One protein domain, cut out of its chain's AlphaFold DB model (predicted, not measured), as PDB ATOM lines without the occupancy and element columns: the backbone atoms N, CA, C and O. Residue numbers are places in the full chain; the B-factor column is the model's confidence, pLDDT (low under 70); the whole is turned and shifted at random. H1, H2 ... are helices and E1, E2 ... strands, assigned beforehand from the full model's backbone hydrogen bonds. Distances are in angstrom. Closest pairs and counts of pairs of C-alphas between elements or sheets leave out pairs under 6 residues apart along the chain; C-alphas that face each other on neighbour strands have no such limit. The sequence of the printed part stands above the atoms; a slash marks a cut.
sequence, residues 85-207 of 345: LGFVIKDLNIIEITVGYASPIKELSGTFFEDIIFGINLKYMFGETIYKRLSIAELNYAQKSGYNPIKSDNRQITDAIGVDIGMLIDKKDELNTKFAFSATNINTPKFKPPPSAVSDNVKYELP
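This is residues 85 to 207 of the 345 residues of an uncharacterized protein of Elusimicrobia bacterium (UniProt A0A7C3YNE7). One long, narrow antiparallel sheet of four strands makes nearly the whole length; its three long strands E1, E2 and E3 bend partway along, so that the ribbon has the shape of a wide V, and it is curled like part of a barrel. The shorter E4 lies beside one end of E3, H1 and H2 sit at opposite ends of the sheet, and the last stretch, residues 185 to 207 with H3, folds back on itself beside the sheet. The printed part has 123 residues, with named elements in the order E1 E2 H1 E3 H2 E4 H3; the sheet's order is E1 - E2 - E3 - E4, and the class is mixed, helices and strands. The whole is extended, with a radius of gyration of the C-alphas of 22.3 A, and its outline is a rod spanning 72 by 27 by 21 A.

The longest strand by residues, E2, residues 116 to 135, measures 54.4 A and bends by 59 degrees at residue 124. E1, residues 86 to 104, begins at C-alpha 86 (158.084, 142.507, 106.786), measures 53.4 A and bends by 58 degrees at residue 99. E3, residues 155 to 171, measures 47.8 A, bends by 60 degrees at residue 158 and ends at C-alpha 171 (154.319, 185.736, 139.094). E4, residues 177 to 184, measures 23.0 A. H1 is residues 136 to 145, H2 residues 172 to 175, and H3 residues 195 to 198, ending at C-alpha 198 (150.468, 156.694, 98.850).

The sheet is twisted, with edge strands E1 and E4. E1 and E2 form a hairpin, antiparallel at 167 degrees; N 97 and O 124 are within hydrogen-bond range at 2.8 A. E2 and E3 are antiparallel at 149 degrees, with N 123 and O 162 at 2.8 A. E3 and E4 are antiparallel at 155 degrees, with N 167 and O 181 at 2.8 A. H3 is on the sheet at a height of 7.2 A, over none of its strands, but only just: 2 of its C-alphas fall on E2; the closest C-alphas of E2 and H3, Tyr 131 and Ala 197, are 6.0 A apart. H1 only grazes the sheet, with residues 136 to 141. H2 is not on the sheet. Residues 190 to 191 pair with residues 204 to 205, antiparallel. In H1 every O i to N i+4 pair is within hydrogen-bond range; H2 and H3 are too short for such a pair, and their one O i to N i+3 pair is within range in H3 but not in H2.

The two C-alphas farthest apart, those of Gly 110 and Lys 144, are 73.1 A apart. The printed part has no cut. The link from E1 to E2, 11 residues, is long. Mean pLDDT of the printed part is 85.3; it is under 70 at residues 85 to 87, 110, 136 to 153 and 199.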
ATOM      1  N   LEU A  85     155.496 139.164 105.567       51.22
ATOM      2  CA  LEU A  85     156.114 139.291 106.874       51.22
ATOM      3  C   LEU A  85     157.322 140.200 106.664       51.22
ATOM      4  O   LEU A  85     158.324 139.838 106.043       51.22
ATOM      5  N   GLY A  86     157.150 141.446 107.075       59.28
ATOM      6  CA  GLY A  86     158.084 142.507 106.786       59.28
ATOM      7  C   GLY A  86     157.875 143.706 107.693       59.28
ATOM      8  O   GLY A  86     156.812 143.899 108.278       59.28
ATOM      9  N   PHE A  87     158.916 144.514 107.818       65.88
ATOM     10  CA  PHE A  87     158.928 145.711 108.641       65.88
ATOM     11  C   PHE A  87     158.591 146.923 107.786       65.88
ATOM     12  O   PHE A  87     159.041 147.043 106.646       65.88
ATOM     13  N   VAL A  88     157.810 147.842 108.345       73.75
ATOM     14  CA  VAL A  88     157.543 149.135 107.721       73.75
ATOM     15  C   VAL A  88     158.369 150.189 108.439       73.75
ATOM     16  O   VAL A  88     158.164 150.444 109.622       73.75
ATOM     17  N   ILE A  89     159.289 150.810 107.712       74.69
ATOM     18  CA  ILE A  89     160.024 151.988 108.155       74.69
ATOM     19  C   ILE A  89     159.259 153.211 107.664       74.69
ATOM     20  O   ILE A  89     159.041 153.383 106.462       74.69
ATOM     21  N   LYS A  90     158.859 154.052 108.613       82.25
ATOM     22  CA  LYS A  90     158.230 155.347 108.383       82.25
ATOM     23  C   LYS A  90     159.040 156.389 109.138       82.25
ATOM     24  O   LYS A  90     159.155 156.286 110.354       82.25
ATOM     25  N   ASP A  91     159.570 157.370 108.424       84.25
ATOM     26  CA  ASP A  91     160.389 158.423 109.021       84.25
ATOM     27  C   ASP A  91     160.063 159.799 108.427       84.25
ATOM     28  O   ASP A  91     159.592 159.912 107.290       84.25
ATOM     29  N   LEU A  92     160.266 160.839 109.231       87.75
ATOM     30  CA  LEU A  92     160.047 162.233 108.874       87.75
ATOM     31  C   LEU A  92     161.137 163.087 109.522       87.75
ATOM     32  O   LEU A  92     161.101 163.347 110.724       87.75
ATOM     33  N   ASN A  93     162.056 163.576 108.698       87.62
ATOM     34  CA  ASN A  93     163.093 164.513 109.113       87.62
ATOM     35  C   ASN A  93     162.644 165.929 108.777       87.62
ATOM     36  O   ASN A  93     162.250 166.179 107.641       87.62
ATOM     37  N   ILE A  94     162.686 166.851 109.739       90.81
ATOM     38  CA  ILE A  94     162.150 168.206 109.568       90.81
ATOM     39  C   ILE A  94     163.206 169.243 109.921       90.81
ATOM     40  O   ILE A  94     163.845 169.167 110.966       90.81
ATOM     41  N   ILE A  95     163.333 170.247 109.061       92.25
ATOM     42  CA  ILE A  95     164.010 171.506 109.358       92.25
ATOM     43  C   ILE A  95     162.930 172.572 109.525       92.25
ATOM     44  O   ILE A  95     162.145 172.810 108.605       92.25
ATOM     45  N   GLU A  96     162.893 173.217 110.687       92.62
ATOM     46  CA  GLU A  96     161.910 174.253 111.007       92.62
ATOM     47  C   GLU A  96     162.557 175.644 110.986       92.62
ATOM     48  O   GLU A  96     163.585 175.879 111.620       92.62
ATOM     49  N   ILE A  97     161.922 176.590 110.296       95.25
ATOM     50  CA  ILE A  97     162.216 178.022 110.377       95.25
ATOM     51  C   ILE A  97     161.024 178.682 111.062       95.25
ATOM     52  O   ILE A  97     159.899 178.579 110.579       95.25
ATOM     53  N   THR A  98     161.262 179.358 112.183       95.56
ATOM     54  CA  THR A  98     160.192 179.926 113.012       95.56
ATOM     55  C   THR A  98     160.326 181.438 113.121       95.56
ATOM     56  O   THR A  98     161.411 181.947 113.391       95.56
ATOM     57  N   VAL A  99     159.211 182.150 112.961       96.25
ATOM     58  CA  VAL A  99     159.079 183.572 113.295       96.25
ATOM     59  C   VAL A  99     158.027 183.702 114.388       96.25
ATOM     60  O   VAL A  99     156.916 183.195 114.241       96.25
ATOM     61  N   GLY A 100     158.388 184.362 115.483       96.50
ATOM     62  CA  GLY A 100     157.543 184.497 116.664       96.50
ATOM     63  C   GLY A 100     157.314 185.947 117.057       96.50
ATOM     64  O   GLY A 100     158.194 186.791 116.891       96.50
ATOM     65  N   TYR A 101     156.139 186.222 117.611       96.69
ATOM     66  CA  TYR A 101     155.830 187.474 118.289       96.69
ATOM     67  C   TYR A 101     155.184 187.168 119.635       96.69
ATOM     68  O   TYR A 101     154.290 186.329 119.716       96.69
ATOM     69  N   ALA A 102     155.622 187.862 120.683       95.44
ATOM     70  CA  ALA A 102     155.019 187.786 122.003       95.44
ATOM     71  C   ALA A 102     154.861 189.185 122.595       95.44
ATOM     72  O   ALA A 102     155.743 190.030 122.441       95.44
ATOM     73  N   SER A 103     153.739 189.424 123.268       93.75
ATOM     74  CA  SER A 103     153.437 190.701 123.911       93.75
ATOM     75  C   SER A 103     152.693 190.487 125.226       93.75
ATOM     76  O   SER A 103     151.838 189.599 125.300       93.75
ATOM     77  N   PRO A 104     152.963 191.315 126.254       91.81
ATOM     78  CA  PRO A 104     152.075 191.411 127.403       91.81
ATOM     79  C   PRO A 104     150.686 191.888 126.960       91.81
ATOM     80  O   PRO A 104     150.571 192.726 126.056       91.81
ATOM     81  N   ILE A 105     149.644 191.362 127.601       90.31
ATOM     82  CA  ILE A 105     148.256 191.798 127.411       90.31
ATOM     83  C   ILE A 105     147.988 192.950 128.381       90.31
ATOM     84  O   ILE A 105     147.639 192.745 129.542       90.31
ATOM     85  N   LYS A 106     148.173 194.183 127.906       83.44
ATOM     86  CA  LYS A 106     148.104 195.397 128.739       83.44
ATOM     87  C   LYS A 106     146.705 195.661 129.297       83.44
ATOM     88  O   LYS A 106     146.562 196.297 130.333       83.44
ATOM     89  N   GLU A 107     145.676 195.159 128.625       82.38
ATOM     90  CA  GLU A 107     144.269 195.296 129.000       82.38
ATOM     91  C   GLU A 107     143.917 194.554 130.299       82.38
ATOM     92  O   GLU A 107     142.865 194.817 130.878       82.38
ATOM     93  N   LEU A 108     144.780 193.645 130.767       78.19
ATOM     94  CA  LEU A 108     144.608 192.914 132.028       78.19
ATOM     95  C   LEU A 108     145.345 193.560 133.214       78.19
ATOM     96  O   LEU A 108     145.318 193.006 134.318       78.19
ATOM     97  N   SER A 109     145.967 194.725 133.008       70.00
ATOM     98  CA  SER A 109     146.642 195.499 134.056       70.00
ATOM     99  C   SER A 109     145.689 195.836 135.213       70.00
ATOM    100  O   SER A 109     144.530 196.200 134.995       70.00
ATOM    101  N   GLY A 110     146.148 195.659 136.457       68.50
ATOM    102  CA  GLY A 110     145.355 195.815 137.679       68.50
ATOM    103  C   GLY A 110     144.537 194.587 138.104       68.50
ATOM    104  O   GLY A 110     143.785 194.665 139.077       68.50
ATOM    105  N   THR A 111     144.653 193.451 137.407       75.38
ATOM    106  CA  THR A 111     144.026 192.175 137.802       75.38
ATOM    107  C   THR A 111     145.075 191.150 138.243       75.38
ATOM    108  O   THR A 111     146.267 191.328 138.020       75.38
ATOM    109  N   PHE A 112     144.648 190.011 138.807       71.00
ATOM    110  CA  PHE A 112     145.551 188.873 139.063       71.00
ATOM    111  C   PHE A 112     146.317 188.417 137.799       71.00
ATOM    112  O   PHE A 112     147.369 187.792 137.904       71.00
ATOM    113  N   PHE A 113     145.809 188.757 136.613       74.81
ATOM    114  CA  PHE A 113     146.348 188.398 135.306       74.81
ATOM    115  C   PHE A 113     147.110 189.539 134.609       74.81
ATOM    116  O   PHE A 113     147.304 189.488 133.397       74.81
ATOM    117  N   GLU A 114     147.544 190.559 135.351       78.00
ATOM    118  CA  GLU A 114     148.329 191.686 134.822       78.00
ATOM    119  C   GLU A 114     149.617 191.249 134.100       78.00
ATOM    120  O   GLU A 114     150.002 191.859 133.105       78.00
ATOM    121  N   ASP A 115     150.202 190.122 134.507       87.62
ATOM    122  CA  ASP A 115     151.465 189.602 133.968       87.62
ATOM    123  C   ASP A 115     151.274 188.469 132.950       87.62
ATOM    124  O   ASP A 115     152.090 187.544 132.852       87.62
ATOM    125  N   ILE A 116     150.167 188.507 132.199       93.00
ATOM    126  CA  ILE A 116     149.970 187.599 131.070       93.00
ATOM    127  C   ILE A 116     150.735 188.100 129.850       93.00
ATOM    128  O   ILE A 116     150.468 189.174 129.310       93.00
ATOM    129  N   ILE A 117     151.616 187.245 129.344       94.88
ATOM    130  CA  ILE A 117     152.271 187.388 128.049       94.88
ATOM    131  C   ILE A 117     151.687 186.347 127.106       94.88
ATOM    132  O   ILE A 117     151.711 185.151 127.397       94.88
ATOM    133  N   PHE A 118     151.189 186.797 125.959       96.81
ATOM    134  CA  PHE A 118     150.714 185.922 124.894       96.81
ATOM    135  C   PHE A 118     151.711 185.906 123.741       96.81
ATOM    136  O   PHE A 118     152.261 186.945 123.376       96.81
ATOM    137  N   GLY A 119     151.932 184.731 123.161       97.00
ATOM    138  CA  GLY A 119     152.834 184.524 122.039       97.00
ATOM    139  C   GLY A 119     152.200 183.706 120.924       97.00
ATOM    140  O   GLY A 119     151.401 182.803 121.169       97.00
ATOM    141  N   ILE A 120     152.599 184.006 119.694       98.00
ATOM    142  CA  ILE A 120     152.256 183.250 118.494       98.00
ATOM    143  C   ILE A 120     153.521 183.011 117.676       98.00
ATOM    144  O   ILE A 120     154.337 183.918 117.510       98.00
ATOM    145  N   ASN A 121     153.666 181.800 117.143       97.81
ATOM    146  CA  ASN A 121     154.740 181.458 116.222       97.81
ATOM    147  C   ASN A 121     154.169 180.945 114.904       97.81
ATOM    148  O   ASN A 121     153.271 180.100 114.887       97.81
ATOM    149  N   LEU A 122     154.747 181.417 113.805       98.12
ATOM    150  CA  LEU A 122     154.560 180.864 112.473       98.12
ATOM    151  C   LEU A 122     155.802 180.054 112.102       98.12
ATOM    152  O   LEU A 122     156.923 180.563 112.159       98.12
ATOM    153  N   LYS A 123     155.596 178.800 111.703       98.12
ATOM    154  CA  LYS A 123     156.652 177.877 111.292       98.12
ATOM    155  C   LYS A 123     156.552 177.573 109.815       98.12
ATOM    156  O   LYS A 123     155.486 177.198 109.332       98.12
ATOM    157  N   TYR A 124     157.678 177.649 109.130       97.25
ATOM    158  CA  TYR A 124     157.861 177.076 107.810       97.25
ATOM    159  C   TYR A 124     158.770 175.854 107.934       97.25
ATOM    160  O   TYR A 124     159.883 175.954 108.446       97.25
ATOM    161  N   MET A 125     158.279 174.692 107.517       97.44
ATOM    162  CA  MET A 125     158.927 173.406 107.762       97.44
ATOM    163  C   MET A 125     159.272 172.731 106.447       97.44
ATOM    164  O   MET A 125     158.385 172.498 105.631       97.44
ATOM    165  N   PHE A 126     160.537 172.367 106.268       96.25
ATOM    166  CA  PHE A 126     160.980 171.485 105.193       96.25
ATOM    167  C   PHE A 126     161.089 170.067 105.745       96.25
ATOM    168  O   PHE A 126     161.890 169.820 106.642       96.25
ATOM    169  N   GLY A 127     160.280 169.147 105.228       93.31
ATOM    170  CA  GLY A 127     160.259 167.748 105.635       93.31
ATOM    171  C   GLY A 127     160.793 166.817 104.550       93.31
ATOM    172  O   GLY A 127     160.377 166.911 103.398       93.31
ATOM    173  N   GLU A 128     161.666 165.884 104.918       91.56
ATOM    174  CA  GLU A 128     161.995 164.693 104.134       91.56
ATOM    175  C   GLU A 128     161.213 163.509 104.715       91.56
ATOM    176  O   GLU A 128     161.452 163.081 105.845       91.56
ATOM    177  N   THR A 129     160.252 162.990 103.952       91.00
ATOM    178  CA  THR A 129     159.477 161.797 104.312       91.00
ATOM    179  C   THR A 129     160.138 160.561 103.725       91.00
ATOM    180  O   THR A 129     160.570 160.577 102.572       91.00
ATOM    181  N   ILE A 130     160.209 159.478 104.499       85.88
ATOM    182  CA  ILE A 130     160.825 158.217 104.077       85.88
ATOM    183  C   ILE A 130     159.868 157.071 104.381       85.88
ATOM    184  O   ILE A 130     159.377 156.939 105.503       85.88
ATOM    185  N   TYR A 131     159.644 156.219 103.381       85.50
ATOM    186  CA  TYR A 131     158.808 155.031 103.518       85.50
ATOM    187  C   TYR A 131     159.476 153.788 102.943       85.50
ATOM    188  O   TYR A 131     159.866 153.759 101.779       85.50
ATOM    189  N   LYS A 132     159.560 152.706 103.706       80.94
ATOM    190  CA  LYS A 132     160.057 151.440 103.165       80.94
ATOM    191  C   LYS A 132     159.332 150.270 103.798       80.94
ATOM    192  O   LYS A 132     159.278 150.170 105.016       80.94
ATOM    193  N   ARG A 133     158.828 149.362 102.967       75.19
ATOM    194  CA  ARG A 133     158.494 148.003 103.392       75.19
ATOM    195  C   ARG A 133     159.718 147.135 103.143       75.19
ATOM    196  O   ARG A 133     160.290 147.199 102.060       75.19
ATOM    197  N   LEU A 134     160.129 146.391 104.157       70.62
ATOM    198  CA  LEU A 134     161.235 145.449 104.105       70.62
ATOM    199  C   LEU A 134     160.683 144.067 104.394       70.62
ATOM    200  O   LEU A 134     160.257 143.813 105.513       70.62
ATOM    201  N   SER A 135     160.690 143.174 103.416       70.50
ATOM    202  CA  SER A 135     160.374 141.763 103.642       70.50
ATOM    203  C   SER A 135     161.493 141.060 104.423       70.50
ATOM    204  O   SER A 135     162.659 141.460 104.367       70.50
ATOM    205  N   ILE A 136     161.172 139.964 105.121       66.88
ATOM    206  CA  ILE A 136     162.185 139.097 105.756       66.88
ATOM    207  C   ILE A 136     163.231 138.615 104.733       66.88
ATOM    208  O   ILE A 136     164.419 138.528 105.048       66.88
ATOM    209  N   ALA A 137     162.820 138.343 103.491       66.75
ATOM    210  CA  ALA A 137     163.723 137.927 102.422       66.75
ATOM    211  C   ALA A 137     164.760 139.013 102.076       66.75
ATOM    212  O   ALA A 137     165.952 138.716 101.971       66.75
ATOM    213  N   GLU A 138     164.332 140.273 101.962       65.50
ATOM    214  CA  GLU A 138     165.225 141.411 101.700       65.50
ATOM    215  C   GLU A 138     166.199 141.663 102.852       65.50
ATOM    216  O   GLU A 138     167.361 141.992 102.612       65.50
ATOM    217  N   LEU A 139     165.756 141.471 104.093       65.50
ATOM    218  CA  LEU A 139     166.606 141.598 105.277       65.50
ATOM    219  C   LEU A 139     167.683 140.511 105.329       65.50
ATOM    220  O   LEU A 139     168.863 140.811 105.524       65.50
ATOM    221  N   ASN A 140     167.301 139.262 105.061       62.72
ATOM    222  CA  ASN A 140     168.236 138.141 104.978       62.72
ATOM    223  C   ASN A 140     169.243 138.321 103.834       62.72
ATOM    224  O   ASN A 140     170.424 137.992 103.973       62.72
ATOM    225  N   TYR A 141     168.797 138.854 102.695       65.94
ATOM    226  CA  TYR A 141     169.679 139.166 101.575       65.94
ATOM    227  C   TYR A 141     170.644 140.307 101.916       65.94
ATOM    228  O   TYR A 141     171.841 140.186 101.654       65.94
ATOM    229  N   ALA A 142     170.158 141.384 102.538       64.06
ATOM    230  CA  ALA A 142     170.964 142.519 102.990       64.06
ATOM    231  C   ALA A 142     172.087 142.097 103.945       64.06
ATOM    232  O   ALA A 142     173.242 142.482 103.752       64.06
ATOM    233  N   GLN A 143     171.772 141.231 104.913       63.47
ATOM    234  CA  GLN A 143     172.744 140.688 105.862       63.47
ATOM    235  C   GLN A 143     173.846 139.880 105.163       63.47
ATOM    236  O   GLN A 143     175.019 140.007 105.506       63.47
ATOM    237  N   LYS A 144     173.483 139.061 104.169       66.81
ATOM    238  CA  LYS A 144     174.425 138.178 103.459       66.81
ATOM    239  C   LYS A 144     175.262 138.898 102.403       66.81
ATOM    240  O   LYS A 144     176.399 138.507 102.161       66.81
ATOM    241  N   SER A 145     174.702 139.917 101.755       68.44
ATOM    242  CA  SER A 145     175.322 140.599 100.608       68.44
ATOM    243  C   SER A 145     175.983 141.935 100.958       68.44
ATOM    244  O   SER A 145     176.677 142.506 100.120       68.44
ATOM    245  N   GLY A 146     175.749 142.472 102.161       63.69
ATOM    246  CA  GLY A 146     176.134 143.843 102.508       63.69
ATOM    247  C   GLY A 146     175.305 144.914 101.785       63.69
ATOM    248  O   GLY A 146     175.602 146.105 101.901       63.69
ATOM    249  N   TYR A 147     174.263 144.515 101.045       67.38
ATOM    250  CA  TYR A 147     173.286 145.423 100.458       67.38
ATOM    251  C   TYR A 147     172.575 146.216 101.561       67.38
ATOM    252  O   TYR A 147     172.217 145.671 102.604       67.38
ATOM    253  N   ASN A 148     172.372 147.515 101.336       66.06
ATOM    254  CA  ASN A 148     171.592 148.353 102.237       66.06
ATOM    255  C   ASN A 148     170.192 148.550 101.635       66.06
ATOM    256  O   ASN A 148     170.043 149.384 100.740       66.06
ATOM    257  N   PRO A 149     169.162 147.843 102.133       60.28
ATOM    258  CA  PRO A 149     167.822 147.881 101.556       60.28
ATOM    259  C   PRO A 149     167.098 149.213 101.821       60.28
ATOM    260  O   PRO A 149     166.028 149.463 101.266       60.28
ATOM    261  N   ILE A 150     167.695 150.083 102.646       61.91
ATOM    262  CA  ILE A 150     167.217 151.430 102.975       61.91
ATOM    263  C   ILE A 150     167.752 152.465 101.963       61.91
ATOM    264  O   ILE A 150     167.264 153.596 101.909       61.91
ATOM    265  N   LYS A 151     168.737 152.109 101.122       59.22
ATOM    266  CA  LYS A 151     169.190 153.000 100.047       59.22
ATOM    267  C   LYS A 151     168.210 152.976  98.864       59.22
ATOM    268  O   LYS A 151     167.800 151.918  98.406       59.22
ATOM    269  N   SER A 152     167.915 154.197  98.409       58.56
ATOM    270  CA  SER A 152     167.265 154.638  97.163       58.56
ATOM    271  C   SER A 152     165.730 154.532  96.999       58.56
ATOM    272  O   SER A 152     165.091 153.517  97.267       58.56
ATOM    273  N   ASP A 153     165.200 155.672  96.527       61.81
ATOM    274  CA  ASP A 153     163.949 155.988  95.808       61.81
ATOM    275  C   ASP A 153     162.639 156.251  96.565       61.81
ATOM    276  O   ASP A 153     161.768 156.934  96.029       61.81
ATOM    277  N   ASN A 154     162.500 155.858  97.830       76.12
ATOM    278  CA  ASN A 154     161.266 156.132  98.586       76.12
ATOM    279  C   ASN A 154     161.373 157.323  99.538       76.12
ATOM    280  O   ASN A 154     161.067 157.217 100.731       76.12
ATOM    281  N   ARG A 155     161.828 158.455  99.009       84.00
ATOM    282  CA  ARG A 155     161.919 159.702  99.766       84.00
ATOM    283  C   ARG A 155     161.160 160.809  99.068       84.00
ATOM    284  O   ARG A 155     161.155 160.869  97.840       84.00
ATOM    285  N   GLN A 156     160.555 161.700  99.837       89.62
ATOM    286  CA  GLN A 156     159.948 162.900  99.284       89.62
ATOM    287  C   GLN A 156     160.218 164.112 100.163       89.62
ATOM    288  O   GLN A 156     159.879 164.134 101.345       89.62
ATOM    289  N   ILE A 157     160.797 165.139  99.544       91.25
ATOM    290  CA  ILE A 157     160.940 166.462 100.141       91.25
ATOM    291  C   ILE A 157     159.638 167.232  99.917       91.25
ATOM    292  O   ILE A 157     159.108 167.276  98.805       91.25
ATOM    293  N   THR A 158     159.115 167.823 100.979       94.62
ATOM    294  CA  THR A 158     157.862 168.576 100.978       94.62
ATOM    295  C   THR A 158     157.896 169.625 102.072       94.62
ATOM    296  O   THR A 158     158.555 169.457 103.092       94.62
ATOM    297  N   ASP A 159     157.168 170.706 101.872       96.56
ATOM    298  CA  ASP A 159     157.022 171.781 102.838       96.56
ATOM    299  C   ASP A 159     155.671 171.716 103.560       96.56
ATOM    300  O   ASP A 159     154.712 171.112 103.069       96.56
ATOM    301  N   ALA A 160     155.613 172.324 104.742       97.75
ATOM    302  CA  ALA A 160     154.389 172.529 105.501       97.75
ATOM    303  C   ALA A 160     154.475 173.813 106.338       97.75
ATOM    304  O   ALA A 160     155.558 174.263 106.717       97.75
ATOM    305  N   ILE A 161     153.316 174.382 106.670       97.75
ATOM    306  CA  ILE A 161     153.205 175.541 107.562       97.75
ATOM    307  C   ILE A 161     152.634 175.083 108.899       97.75
ATOM    308  O   ILE A 161     151.650 174.342 108.935       97.75
ATOM    309  N   GLY A 162     153.240 175.539 109.991       97.88
ATOM    310  CA  GLY A 162     152.812 175.271 111.360       97.88
ATOM    311  C   GLY A 162     152.473 176.548 112.104       97.88
ATOM    312  O   GLY A 162     153.043 177.605 111.836       97.88
ATOM    313  N   VAL A 163     151.535 176.440 113.039       98.31
ATOM    314  CA  VAL A 163     151.173 177.529 113.946       98.31
ATOM    315  C   VAL A 163     151.275 177.024 115.376       98.31
ATOM    316  O   VAL A 163     150.725 175.969 115.703       98.31
ATOM    317  N   ASP A 164     151.937 177.806 116.220       98.50
ATOM    318  CA  ASP A 164     151.963 177.593 117.661       98.50
ATOM    319  C   ASP A 164     151.424 178.827 118.378       98.50
ATOM    320  O   ASP A 164     151.588 179.957 117.916       98.50
ATOM    321  N   ILE A 165     150.841 178.605 119.548       98.44
ATOM    322  CA  ILE A 165     150.439 179.653 120.481       98.44
ATOM    323  C   ILE A 165     150.982 179.341 121.870       98.44
ATOM    324  O   ILE A 165     151.171 178.180 122.243       98.44
ATOM    325  N   GLY A 166     151.224 180.381 122.653       98.06
ATOM    326  CA  GLY A 166     151.731 180.258 124.007       98.06
ATOM    327  C   GLY A 166     151.203 181.356 124.911       98.06
ATOM    328  O   GLY A 166     150.870 182.451 124.465       98.06
ATOM    329  N   MET A 167     151.136 181.045 126.195       97.56
ATOM    330  CA  MET A 167     150.786 181.980 127.246       97.56
ATOM    331  C   MET A 167     151.730 181.769 128.429       97.56
ATOM    332  O   MET A 167     151.966 180.633 128.834       97.56
ATOM    333  N   LEU A 168     152.252 182.854 128.987       96.88
ATOM    334  CA  LEU A 168     153.043 182.868 130.211       96.88
ATOM    335  C   LEU A 168     152.342 183.776 131.218       96.88
ATOM    336  O   LEU A 168     151.970 184.890 130.874       96.88
ATOM    337  N   ILE A 169     152.182 183.297 132.445       95.12
ATOM    338  CA  ILE A 169     151.756 184.083 133.599       95.12
ATOM    339  C   ILE A 169     152.999 184.259 134.470       95.12
ATOM    340  O   ILE A 169     153.488 183.283 135.056       95.12
ATOM    341  N   ASP A 170     153.539 185.474 134.513       93.88
ATOM    342  CA  ASP A 170     154.757 185.782 135.261       93.88
ATOM    343  C   ASP A 170     154.426 186.280 136.672       93.88
ATOM    344  O   ASP A 170     154.065 187.429 136.859       93.88
ATOM    345  N   LYS A 171     154.531 185.402 137.674       93.25
ATOM    346  CA  LYS A 171     154.319 185.736 139.094       93.25
ATOM    347  C   LYS A 171     155.591 185.572 139.905       93.25
ATOM    348  O   LYS A 171     155.580 185.091 141.044       93.25
ATOM    349  N   LYS A 172     156.730 185.879 139.280       91.44
ATOM    350  CA  LYS A 172     158.024 185.716 139.931       91.44
ATOM    351  C   LYS A 172     158.165 186.655 141.128       91.44
ATOM    352  O   LYS A 172     158.641 186.202 142.161       91.44
ATOM    353  N   ASP A 173     157.701 187.893 141.025       90.81
ATOM    354  CA  ASP A 173     157.903 188.885 142.083       90.81
ATOM    355  C   ASP A 173     156.964 188.668 143.284       90.81
ATOM    356  O   ASP A 173     157.358 188.929 144.420       90.81
ATOM    357  N   GLU A 174     155.753 188.134 143.077       91.69
ATOM    358  CA  GLU A 174     154.804 187.890 144.175       91.69
ATOM    359  C   GLU A 174     154.852 186.462 144.730       91.69
ATOM    360  O   GLU A 174     154.651 186.258 145.927       91.69
ATOM    361  N   LEU A 175     155.083 185.459 143.873       94.12
ATOM    362  CA  LEU A 175     154.983 184.036 144.225       94.12
ATOM    363  C   LEU A 175     156.270 183.249 143.971       94.12
ATOM    364  O   LEU A 175     156.270 182.027 144.152       94.12
ATOM    365  N   ASN A 176     157.347 183.890 143.503       96.69
ATOM    366  CA  ASN A 176     158.541 183.198 143.012       96.69
ATOM    367  C   ASN A 176     158.188 182.092 142.008       96.69
ATOM    368  O   ASN A 176     158.804 181.027 142.020       96.69
ATOM    369  N   THR A 177     157.155 182.299 141.183       96.94
ATOM    370  CA  THR A 177     156.589 181.250 140.326       96.94
ATOM    371  C   THR A 177     156.204 181.788 138.953       96.94
ATOM    372  O   THR A 177     155.715 182.902 138.825       96.94
ATOM    373  N   LYS A 178     156.360 180.976 137.907       97.12
ATOM    374  CA  LYS A 178     155.801 181.237 136.576       97.12
ATOM    375  C   LYS A 178     154.981 180.049 136.117       97.12
ATOM    376  O   LYS A 178     155.362 178.906 136.363       97.12
ATOM    377  N   PHE A 179     153.900 180.327 135.402       97.50
ATOM    378  CA  PHE A 179     153.065 179.307 134.776       97.50
ATOM    379  C   PHE A 179     153.067 179.507 133.274       97.50
ATOM    380  O   PHE A 179     152.900 180.626 132.802       97.50
ATOM    381  N   ALA A 180     153.228 178.431 132.522       97.75
ATOM    382  CA  ALA A 180     153.221 178.474 131.073       97.75
ATOM    383  C   ALA A 180     152.186 177.502 130.518       97.75
ATOM    384  O   ALA A 180     151.999 176.402 131.033       97.75
ATOM    385  N   PHE A 181     151.556 177.905 129.427       98.31
ATOM    386  CA  PHE A 181     150.793 177.047 128.543       98.31
ATOM    387  C   PHE A 181     151.356 177.206 127.135       98.31
ATOM    388  O   PHE A 181     151.645 178.318 126.696       98.31
ATOM    389  N   SER A 182     151.496 176.109 126.405       98.00
ATOM    390  CA  SER A 182     151.820 176.155 124.986       98.00
ATOM    391  C   SER A 182     151.004 175.132 124.223       98.00
ATOM    392  O   SER A 182     150.759 174.027 124.705       98.00
ATOM    393  N   ALA A 183     150.584 175.504 123.021       98.31
ATOM    394  CA  ALA A 183     149.997 174.596 122.056       98.31
ATOM    395  C   ALA A 183     150.758 174.729 120.740       98.31
ATOM    396  O   ALA A 183     150.844 175.818 120.175       98.31
ATOM    397  N   THR A 184     151.329 173.630 120.265       97.44
ATOM    398  CA  THR A 184     152.145 173.593 119.052       97.44
ATOM    399  C   THR A 184     151.449 172.816 117.952       97.44
ATOM    400  O   THR A 184     150.675 171.892 118.227       97.44
ATOM    401  N   ASN A 185     151.740 173.183 116.704       96.94
ATOM    402  CA  ASN A 185     151.192 172.536 115.516       96.94
ATOM    403  C   ASN A 185     149.652 172.483 115.537       96.94
ATOM    404  O   ASN A 185     149.054 171.479 115.148       96.94
ATOM    405  N   ILE A 186     148.994 173.558 115.992       97.50
ATOM    406  CA  ILE A 186     147.531 173.588 116.205       97.50
ATOM    407  C   ILE A 186     146.737 173.334 114.916       97.50
ATOM    408  O   ILE A 186     145.596 172.885 114.956       97.50
ATOM    409  N   ASN A 187     147.356 173.593 113.764       97.00
ATOM    410  CA  ASN A 187     146.799 173.374 112.436       97.00
ATOM    411  C   ASN A 187     147.139 171.995 111.836       97.00
ATOM    412  O   ASN A 187     146.749 171.733 110.701       97.00
ATOM    413  N   THR A 188     147.839 171.122 112.571       97.12
ATOM    414  CA  THR A 188     148.266 169.776 112.134       97.12
ATOM    415  C   THR A 188     148.991 169.800 110.776       97.12
ATOM    416  O   THR A 188     148.414 169.403 109.760       97.12
ATOM    417  N   PRO A 189     150.241 170.294 110.720       96.94
ATOM    418  CA  PRO A 189     151.028 170.366 109.491       96.94
ATOM    419  C   PRO A 189     151.130 169.008 108.793       96.94
ATOM    420  O   PRO A 189     151.400 167.993 109.440       96.94
ATOM    421  N   LYS A 190     150.929 168.988 107.471       96.50
ATOM    422  CA  LYS A 190     150.904 167.763 106.657       96.50
ATOM    423  C   LYS A 190     152.004 167.784 105.612       96.50
ATOM    424  O   LYS A 190     152.174 168.772 104.909       96.50
ATOM    425  N   PHE A 191     152.674 166.652 105.478       95.44
ATOM    426  CA  PHE A 191     153.765 166.406 104.553       95.44
ATOM    427  C   PHE A 191     153.311 165.391 103.502       95.44
ATOM    428  O   PHE A 191     152.565 164.451 103.797       95.44
ATOM    429  N   LYS A 192     153.736 165.588 102.252       93.69
ATOM    430  CA  LYS A 192     153.428 164.658 101.163       93.69
ATOM    431  C   LYS A 192     154.172 163.326 101.369       93.69
ATOM    432  O   LYS A 192     155.383 163.364 101.569       93.69
ATOM    433  N   PRO A 193     153.466 162.178 101.344       90.38
ATOM    434  CA  PRO A 193     154.080 160.853 101.426       90.38
ATOM    435  C   PRO A 193     154.764 160.469 100.108       90.38
ATOM    436  O   PRO A 193     154.168 160.698  99.053       90.38
ATOM    437  N   PRO A 194     155.919 159.769 100.137       87.38
ATOM    438  CA  PRO A 194     156.550 159.274  98.917       87.38
ATOM    439  C   PRO A 194     155.589 158.356  98.137       87.38
ATOM    440  O   PRO A 194     154.698 157.755  98.743       87.38
ATOM    441  N   PRO A 195     155.752 158.183  96.811       83.19
ATOM    442  CA  PRO A 195     154.788 157.452  95.979       83.19
ATOM    443  C   PRO A 195     154.412 156.055  96.500       83.19
ATOM    444  O   PRO A 195     153.246 155.676  96.471       83.19
ATOM    445  N   SER A 196     155.379 155.322  97.052       77.19
ATOM    446  CA  SER A 196     155.179 154.000  97.664       77.19
ATOM    447  C   SER A 196     154.376 154.016  98.969       77.19
ATOM    448  O   SER A 196     153.777 153.013  99.319       77.19
ATOM    449  N   ALA A 197     154.325 155.141  99.682       78.56
ATOM    450  CA  ALA A 197     153.479 155.324 100.861       78.56
ATOM    451  C   ALA A 197     152.033 155.706 100.503       78.56
ATOM    452  O   ALA A 197     151.126 155.486 101.309       78.56
ATOM    453  N   VAL A 198     151.806 156.284  99.316       73.50
ATOM    454  CA  VAL A 198     150.468 156.694  98.850       73.50
ATOM    455  C   VAL A 198     149.574 155.476  98.634       73.50
ATOM    456  O   VAL A 198     148.430 155.483  99.086       73.50
ATOM    457  N   SER A 199     150.097 154.419  98.003       69.94
ATOM    458  CA  SER A 199     149.372 153.150  97.814       69.94
ATOM    459  C   SER A 199     148.936 152.517  99.135       69.94
ATOM    460  O   SER A 199     147.951 151.788  99.186       69.94
ATOM    461  N   ASP A 200     149.640 152.864 100.209       72.44
ATOM    462  CA  ASP A 200     149.474 152.304 101.543       72.44
ATOM    463  C   ASP A 200     148.682 153.223 102.481       72.44
ATOM    464  O   ASP A 200     148.541 152.935 103.670       72.44
ATOM    465  N   ASN A 201     148.158 154.334 101.947       77.62
ATOM    466  CA  ASN A 201     147.390 155.349 102.669       77.62
ATOM    467  C   ASN A 201     148.112 155.888 103.923       77.62
ATOM    468  O   ASN A 201     147.494 156.226 104.938       77.62
ATOM    469  N   VAL A 202     149.444 155.956 103.868       82.44
ATOM    470  CA  VAL A 202     150.273 156.411 104.986       82.44
ATOM    471  C   VAL A 202     150.302 157.936 105.018       82.44
ATOM    472  O   VAL A 202     150.656 158.595 104.044       82.44
ATOM    473  N   LYS A 203     149.961 158.509 106.176       87.19
ATOM    474  CA  LYS A 203     149.947 159.962 106.399       87.19
ATOM    475  C   LYS A 203     151.197 160.424 107.133       87.19
ATOM    476  O   LYS A 203     151.573 159.815 108.135       87.19
ATOM    477  N   TYR A 204     151.793 161.522 106.686       91.50
ATOM    478  CA  TYR A 204     152.862 162.214 107.403       91.50
ATOM    479  C   TYR A 204     152.310 163.533 107.914       91.50
ATOM    480  O   TYR A 204     152.173 164.494 107.167       91.50
ATOM    481  N   GLU A 205     151.928 163.553 109.181       94.75
ATOM    482  CA  GLU A 205     151.389 164.741 109.826       94.75
ATOM    483  C   GLU A 205     152.030 164.919 111.194       94.75
ATOM    484  O   GLU A 205     152.354 163.938 111.868       94.75
ATOM    485  N   LEU A 206     152.232 166.174 111.580       94.25
ATOM    486  CA  LEU A 206     152.643 166.519 112.929       94.25
ATOM    487  C   LEU A 206     151.387 166.712 113.778       94.25
ATOM    488  O   LEU A 206     150.651 167.675 113.543       94.25
ATOM    489  N   PRO A 207     151.111 165.819 114.745       95.31
ATOM    490  CA  PRO A 207     149.935 165.959 115.582       95.31
ATOM    491  C   PRO A 207     150.042 167.226 116.442       95.31
ATOM    492  O   PRO A 207     151.148 167.588 116.869       95.31
TER     493      PRO A 207